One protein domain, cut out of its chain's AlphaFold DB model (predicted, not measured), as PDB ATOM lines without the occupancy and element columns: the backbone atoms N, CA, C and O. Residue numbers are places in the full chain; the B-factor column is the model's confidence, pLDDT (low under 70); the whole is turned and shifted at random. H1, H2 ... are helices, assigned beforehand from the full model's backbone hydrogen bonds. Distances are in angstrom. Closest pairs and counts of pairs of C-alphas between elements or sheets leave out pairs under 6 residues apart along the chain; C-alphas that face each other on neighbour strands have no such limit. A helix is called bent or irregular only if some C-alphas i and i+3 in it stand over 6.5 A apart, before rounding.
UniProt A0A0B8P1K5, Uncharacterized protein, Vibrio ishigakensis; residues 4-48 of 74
ATOM      1  N   LEU A   4      80.900  44.554 107.177       92.88
ATOM      2  CA  LEU A   4      80.472  43.985 105.897       92.88
ATOM      3  C   LEU A   4      81.594  43.205 105.210       92.88
ATOM      4  O   LEU A   4      81.379  42.072 104.809       92.88
ATOM      5  N   GLN A   5      82.818  43.738 105.172       93.12
ATOM      6  CA  GLN A   5      83.955  42.991 104.622       93.12
ATOM      7  C   GLN A   5      84.234  41.699 105.398       93.12
ATOM      8  O   GLN A   5      84.681  40.719 104.807       93.12
ATOM      9  N   LEU A   6      83.994  41.696 106.711       95.38
ATOM     10  CA  LEU A   6      84.133  40.512 107.551       95.38
ATOM     11  C   LEU A   6      83.046  39.479 107.226       95.38
ATOM     12  O   LEU A   6      83.362  38.302 107.071       95.38
ATOM     13  N   CYS A   7      81.802  39.927 107.031       94.06
ATOM     14  CA  CYS A   7      80.712  39.099 106.516       94.06
ATOM     15  C   CYS A   7      81.047  38.508 105.136       94.06
ATOM     16  O   CYS A   7      80.879  37.307 104.940       94.06
ATOM     17  N   ASP A   8      81.577  39.313 104.211       93.44
ATOM     18  CA  ASP A   8      81.955  38.867 102.864       93.44
ATOM     19  C   ASP A   8      83.079  37.837 102.887       93.44
ATOM     20  O   ASP A   8      83.056  36.852 102.152       93.44
ATOM     21  N   THR A   9      84.057  38.047 103.764       94.81
ATOM     22  CA  THR A   9      85.188  37.130 103.931       94.81
ATOM     23  C   THR A   9      84.734  35.799 104.527       94.81
ATOM     24  O   THR A   9      85.207  34.749 104.107       94.81
ATOM     25  N   LEU A  10      83.803  35.825 105.487       93.56
ATOM     26  CA  LEU A  10      83.351  34.625 106.191       93.56
ATOM     27  C   LEU A  10      82.277  33.829 105.425       93.56
ATOM     28  O   LEU A  10      82.295  32.602 105.477       93.56
ATOM     29  N   TYR A  11      81.350  34.501 104.732       92.19
ATOM     30  CA  TYR A  11      80.172  33.871 104.115       92.19
ATOM     31  C   TYR A  11      80.119  33.947 102.584       92.19
ATOM     32  O   TYR A  11      79.428  33.130 101.979       92.19
ATOM     33  N   TYR A  12      80.819  34.893 101.952       88.31
ATOM     34  CA  TYR A  12      80.716  35.155 100.506       88.31
ATOM     35  C   TYR A  12      82.056  34.988  99.767       88.31
ATOM     36  O   TYR A  12      82.240  35.531  98.682       88.31
ATOM     37  N   ASN A  13      82.986  34.213 100.340       87.69
ATOM     38  CA  ASN A  13      84.273  33.837  99.737       87.69
ATOM     39  C   ASN A  13      85.140  35.016  99.263       87.69
ATOM     40  O   ASN A  13      85.910  34.891  98.309       87.69
ATOM     41  N   ARG A  14      85.063  36.168  99.937       92.56
ATOM     42  CA  ARG A  14      85.980  37.274  99.652       92.56
ATOM     43  C   ARG A  14      87.413  36.867 100.000       92.56
ATOM     44  O   ARG A  14      87.690  36.460 101.128       92.56
ATOM     45  N   ALA A  15      88.322  37.020  99.038       94.12
ATOM     46  CA  ALA A  15      89.735  36.712  99.224       94.12
ATOM     47  C   ALA A  15      90.346  37.533 100.375       94.12
ATOM     48  O   ALA A  15      90.069  38.727 100.534       94.12
ATOM     49  N   THR A  16      91.190  36.888 101.180       93.56
ATOM     50  CA  THR A  16      91.905  37.513 102.294       93.56
ATOM     51  C   THR A  16      93.210  36.773 102.571       93.56
ATOM     52  O   THR A  16      93.290  35.564 102.375       93.56
ATOM     53  N   ASN A  17      94.207  37.491 103.086       95.06
ATOM     54  CA  ASN A  17      95.457  36.904 103.586       95.06
ATOM     55  C   ASN A  17      95.359  36.482 105.066       95.06
ATOM     56  O   ASN A  17      96.322  35.989 105.642       95.06
ATOM     57  N   GLN A  18      94.215  36.727 105.708       93.56
ATOM     58  CA  GLN A  18      93.970  36.381 107.109       93.56
ATOM     59  C   GLN A  18      93.497  34.930 107.245       93.56
ATOM     60  O   GLN A  18      92.797  34.407 106.379       93.56
ATOM     61  N   THR A  19      93.823  34.282 108.363       95.19
ATOM     62  CA  THR A  19      93.381  32.905 108.626       95.19
ATOM     63  C   THR A  19      91.890  32.848 108.966       95.19
ATOM     64  O   THR A  19      91.328  33.787 109.533       95.19
ATOM     65  N   LYS A  20      91.235  31.708 108.695       93.06
ATOM     66  CA  LYS A  20      89.822  31.495 109.070       93.06
ATOM     67  C   LYS A  20      89.580  31.680 110.572       93.06
ATOM     68  O   LYS A  20      88.547  32.219 110.956       93.06
ATOM     69  N   ALA A  21      90.541  31.287 111.410       95.38
ATOM     70  CA  ALA A  21      90.465  31.464 112.858       95.38
ATOM     71  C   ALA A  21      90.481  32.947 113.266       95.38
ATOM     72  O   ALA A  21      89.662  33.352 114.085       95.38
ATOM     73  N   ALA A  22      91.348  33.765 112.657       95.75
ATOM     74  CA  ALA A  22      91.395  35.206 112.914       95.75
ATOM     75  C   ALA A  22      90.112  35.916 112.452       95.75
ATOM     76  O   ALA A  22      89.584  36.780 113.148       95.75
ATOM     77  N   ILE A  23      89.569  35.519 111.297       96.38
ATOM     78  CA  ILE A  23      88.291  36.048 110.803       96.38
ATOM     79  C   ILE A  23      87.138  35.661 111.740       96.38
ATOM     80  O   ILE A  23      86.322  36.514 112.092       96.38
ATOM     81  N   GLY A  24      87.081  34.400 112.177       94.81
ATOM     82  CA  GLY A  24      86.056  33.917 113.103       94.81
ATOM     83  C   GLY A  24      86.139  34.569 114.486       94.81
ATOM     84  O   GLY A  24      85.111  34.961 115.041       94.81
ATOM     85  N   SER A  25      87.345  34.750 115.032       96.50
ATOM     86  CA  SER A  25      87.526  35.412 116.329       96.50
ATOM     87  C   SER A  25      87.110  36.880 116.267       96.50
ATOM     88  O   SER A  25      86.401  37.350 117.155       96.50
ATOM     89  N   GLU A  26      87.457  37.582 115.187       95.94
ATOM     90  CA  GLU A  26      87.061  38.972 114.981       95.94
ATOM     91  C   GLU A  26      85.542  39.106 114.805       95.94
ATOM     92  O   GLU A  26      84.938  40.053 115.315       95.94
ATOM     93  N   PHE A  27      84.899  38.140 114.142       96.81
ATOM     94  CA  PHE A  27      83.444  38.103 113.981       96.81
ATOM     95  C   PHE A  27      82.732  37.967 115.333       96.81
ATOM     96  O   PHE A  27      81.821  38.744 115.640       96.81
ATOM     97  N   ASN A  28      83.213  37.051 116.177       95.75
ATOM     98  CA  ASN A  28      82.694  36.836 117.527       95.75
ATOM     99  C   ASN A  28      82.973  38.033 118.447       95.75
ATOM    100  O   ASN A  28      82.076  38.481 119.160       95.75
ATOM    101  N   ARG A  29      84.183  38.608 118.392       96.81
ATOM    102  CA  ARG A  29      84.573  39.797 119.170       96.81
ATOM    103  C   ARG A  29      83.642  40.977 118.900       96.81
ATOM    104  O   ARG A  29      83.294  41.716 119.818       96.81
ATOM    105  N   ARG A  30      83.219  41.140 117.645       96.31
ATOM    106  CA  ARG A  30      82.295  42.197 117.210       96.31
ATOM    107  C   ARG A  30      80.818  41.869 117.436       96.31
ATOM    108  O   ARG A  30      79.978  42.702 117.108       96.31
ATOM    109  N   LYS A  31      80.499  40.694 117.992       96.19
ATOM    110  CA  LYS A  31      79.126  40.228 118.253       96.19
ATOM    111  C   LYS A  31      78.237  40.282 117.004       96.19
ATOM    112  O   LYS A  31      77.058  40.627 117.081       96.19
ATOM    113  N   LEU A  32      78.817  39.984 115.843       95.62
ATOM    114  CA  LEU A  32      78.075  39.932 114.589       95.62
ATOM    115  C   LEU A  32      77.346  38.593 114.460       95.62
ATOM    116  O   LEU A  32      77.733  37.588 115.051       95.62
ATOM    117  N   SER A  33      76.283  38.580 113.662       95.50
ATOM    118  CA  SER A  33      75.521  37.376 113.343       95.50
ATOM    119  C   SER A  33      75.319  37.257 111.836       95.50
ATOM    120  O   SER A  33      75.339  38.251 111.106       95.50
ATOM    121  N   LYS A  34      75.102  36.030 111.349       93.44
ATOM    122  CA  LYS A  34      74.812  35.793 109.927       93.44
ATOM    123  C   LYS A  34      73.564  36.563 109.470       93.44
ATOM    124  O   LYS A  34      73.564  37.133 108.383       93.44
ATOM    125  N   SER A  35      72.537  36.643 110.320       94.19
ATOM    126  CA  SER A  35      71.317  37.410 110.042       94.19
ATOM    127  C   SER A  35      71.578  38.914 109.951       94.19
ATOM    128  O   SER A  35      71.012  39.580 109.086       94.19
ATOM    129  N   TRP A  36      72.478  39.453 110.782       94.69
ATOM    130  CA  TRP A  36      72.907  40.845 110.672       94.69
ATOM    131  C   TRP A  36      73.602  41.100 109.334       94.69
ATOM    132  O   TRP A  36      73.241  42.050 108.642       94.69
ATOM    133  N   CYS A  37      74.521  40.213 108.930       93.81
ATOM    134  CA  CYS A  37      75.184  40.299 107.629       93.81
ATOM    135  C   CYS A  37      74.163  40.342 106.486       93.81
ATOM    136  O   CYS A  37      74.199  41.252 105.667       93.81
ATOM    137  N   GLN A  38      73.207  39.408 106.463       92.56
ATOM    138  CA  GLN A  38      72.164  39.368 105.433       92.56
ATOM    139  C   GLN A  38      71.304  40.632 105.422       92.56
ATOM    140  O   GLN A  38      71.024  41.173 104.356       92.56
ATOM    141  N   ARG A  39      70.909  41.141 106.593       93.19
ATOM    142  CA  ARG A  39      70.092  42.353 106.694       93.19
ATOM    143  C   ARG A  39      70.823  43.580 106.155       93.19
ATOM    144  O   ARG A  39      70.226  44.351 105.412       93.19
ATOM    145  N   GLU A  40      72.088  43.776 106.524       91.25
ATOM    146  CA  GLU A  40      72.859  44.931 106.050       91.25
ATOM    147  C   GLU A  40      73.201  44.823 104.559       91.25
ATOM    148  O   GLU A  40      73.101  45.815 103.838       91.25
ATOM    149  N   THR A  41      73.501  43.621 104.060       86.31
ATOM    150  CA  THR A  41      73.664  43.388 102.619       86.31
ATOM    151  C   THR A  41      72.365  43.683 101.862       86.31
ATOM    152  O   THR A  41      72.391  44.414 100.874       86.31
ATOM    153  N   ASN A  42      71.215  43.202 102.342       85.50
ATOM    154  CA  ASN A  42      69.919  43.462 101.707       85.50
ATOM    155  C   ASN A  42      69.554  44.947 101.713       85.50
ATOM    156  O   ASN A  42      69.076  45.454 100.703       85.50
ATOM    157  N   LYS A  43      69.816  45.670 102.808       85.94
ATOM    158  CA  LYS A  43      69.629  47.128 102.848       85.94
ATOM    159  C   LYS A  43      70.449  47.828 101.772       85.94
ATOM    160  O   LYS A  43      69.913  48.697 101.100       85.94
ATOM    161  N   LEU A  44      71.714  47.442 101.595       75.94
ATOM    162  CA  LEU A  44      72.575  48.006 100.553       75.94
ATOM    163  C   LEU A  44      72.056  47.717  99.143       75.94
ATOM    164  O   LEU A  44      72.173  48.574  98.271       75.94
ATOM    165  N   TYR A  45      71.485  46.536  98.906       75.38
ATOM    166  CA  TYR A  45      70.833  46.237  97.632       75.38
ATOM    167  C   TYR A  45      69.592  47.104  97.426       75.38
ATOM    168  O   TYR A  45      69.483  47.759  96.394       75.38
ATOM    169  N   LEU A  46      68.707  47.182  98.423       77.44
ATOM    170  CA  LEU A  46      67.492  47.993  98.346       77.44
ATOM    171  C   LEU A  46      67.809  49.474  98.113       77.44
ATOM    172  O   LEU A  46      67.225  50.081  97.222       77.44
ATOM    173  N   THR A  47      68.759  50.055  98.849       79.62
ATOM    174  CA  THR A  47      69.129  51.467  98.673       79.62
ATOM    175  C   THR A  47      69.745  51.734  97.308       79.62
ATOM    176  O   THR A  47      69.408  52.737  96.687       79.62
ATOM    177  N   LYS A  48      70.596  50.836  96.796       75.75
ATOM    178  CA  LYS A  48      71.151  50.963  95.440       75.75
ATOM    179  C   LYS A  48      70.071  50.880  94.367       75.75
ATOM    180  O   LYS A  48      70.103  51.678  93.436       75.75
TER     181      LYS A  48
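What this domain is: This is residues 4 to 48 of the 74 residues of an uncharacterized protein of Vibrio ishigakensis (UniProt A0A0B8P1K5). A short helix, H1, sits in the mouth of a wide V made by H2 and H3, touching both arms, while the tight link of residues 30 to 33 forms the corner of the V. The far part of the H3 arm, residues 42 to 48, sticks out from the rest, and residues 12 to 19 loop from the end of H1 to the start of H2. The printed part has 45 residues with three named helices, in the order H1, H2, H3, and no named strand; its class is all helix. It is only just compact, close to loose, with a radius of gyration of the C-alphas of 11.0 A, and its outline is flat, with spans of 32 by 22 by 11 A.

Where its parts are: The printed part begins with H1, residues 4 to 11, which measures 10.3 A from first to last C-alpha; C-alpha 4 of Leu 4 is at (80.472, 43.985, 105.897). After residues 12 to 19 comes H2, residues 20 to 29, 14.1 A long, with C-alpha 20 at (89.822, 31.495, 109.070). Residues 30 to 33 lead to H3, residues 34 to 48, the longest helix with 15 residues and 21.3 A, which ends with C-alpha 48 at (71.151, 50.963, 95.440).

How they stand to each other: H1 touches H2, and their closest C-alphas are those of Leu 6 and Phe 27, 6.9 A apart. These two helices run opposite ways at a steep tilt of 52 degrees. H1 also touches H3, where the closest C-alphas are those of Cys 7 and Cys 37, 5.8 A apart. H1 and H3 run opposite ways at a steep tilt of 54 degrees, with centres 12.1 A apart. H2 and H3 follow each other in the chain but are apart, with no C-alpha of the one within 8 A of the other. In H1, H2 and H3 every O i to N i+4 pair is within hydrogen-bond range. No helix is bent or irregular.

The domain as a whole: The two C-alphas farthest apart are those of Ala 21 and Lys 48, at 32.5 A, and the first and last printed C-alphas, of Leu 4 and Lys 48, are 15.6 A apart. The printed part has no cut. The link from H1 to H2, 8 residues, is short; the link from H2 to H3, 4 residues, is tight; no link is long. Residues 42 to 48, which belong to H3, stand free. The mean pLDDT of the printed part is 91.7, that of H3 is 86, and no printed residue is under 70 in this model.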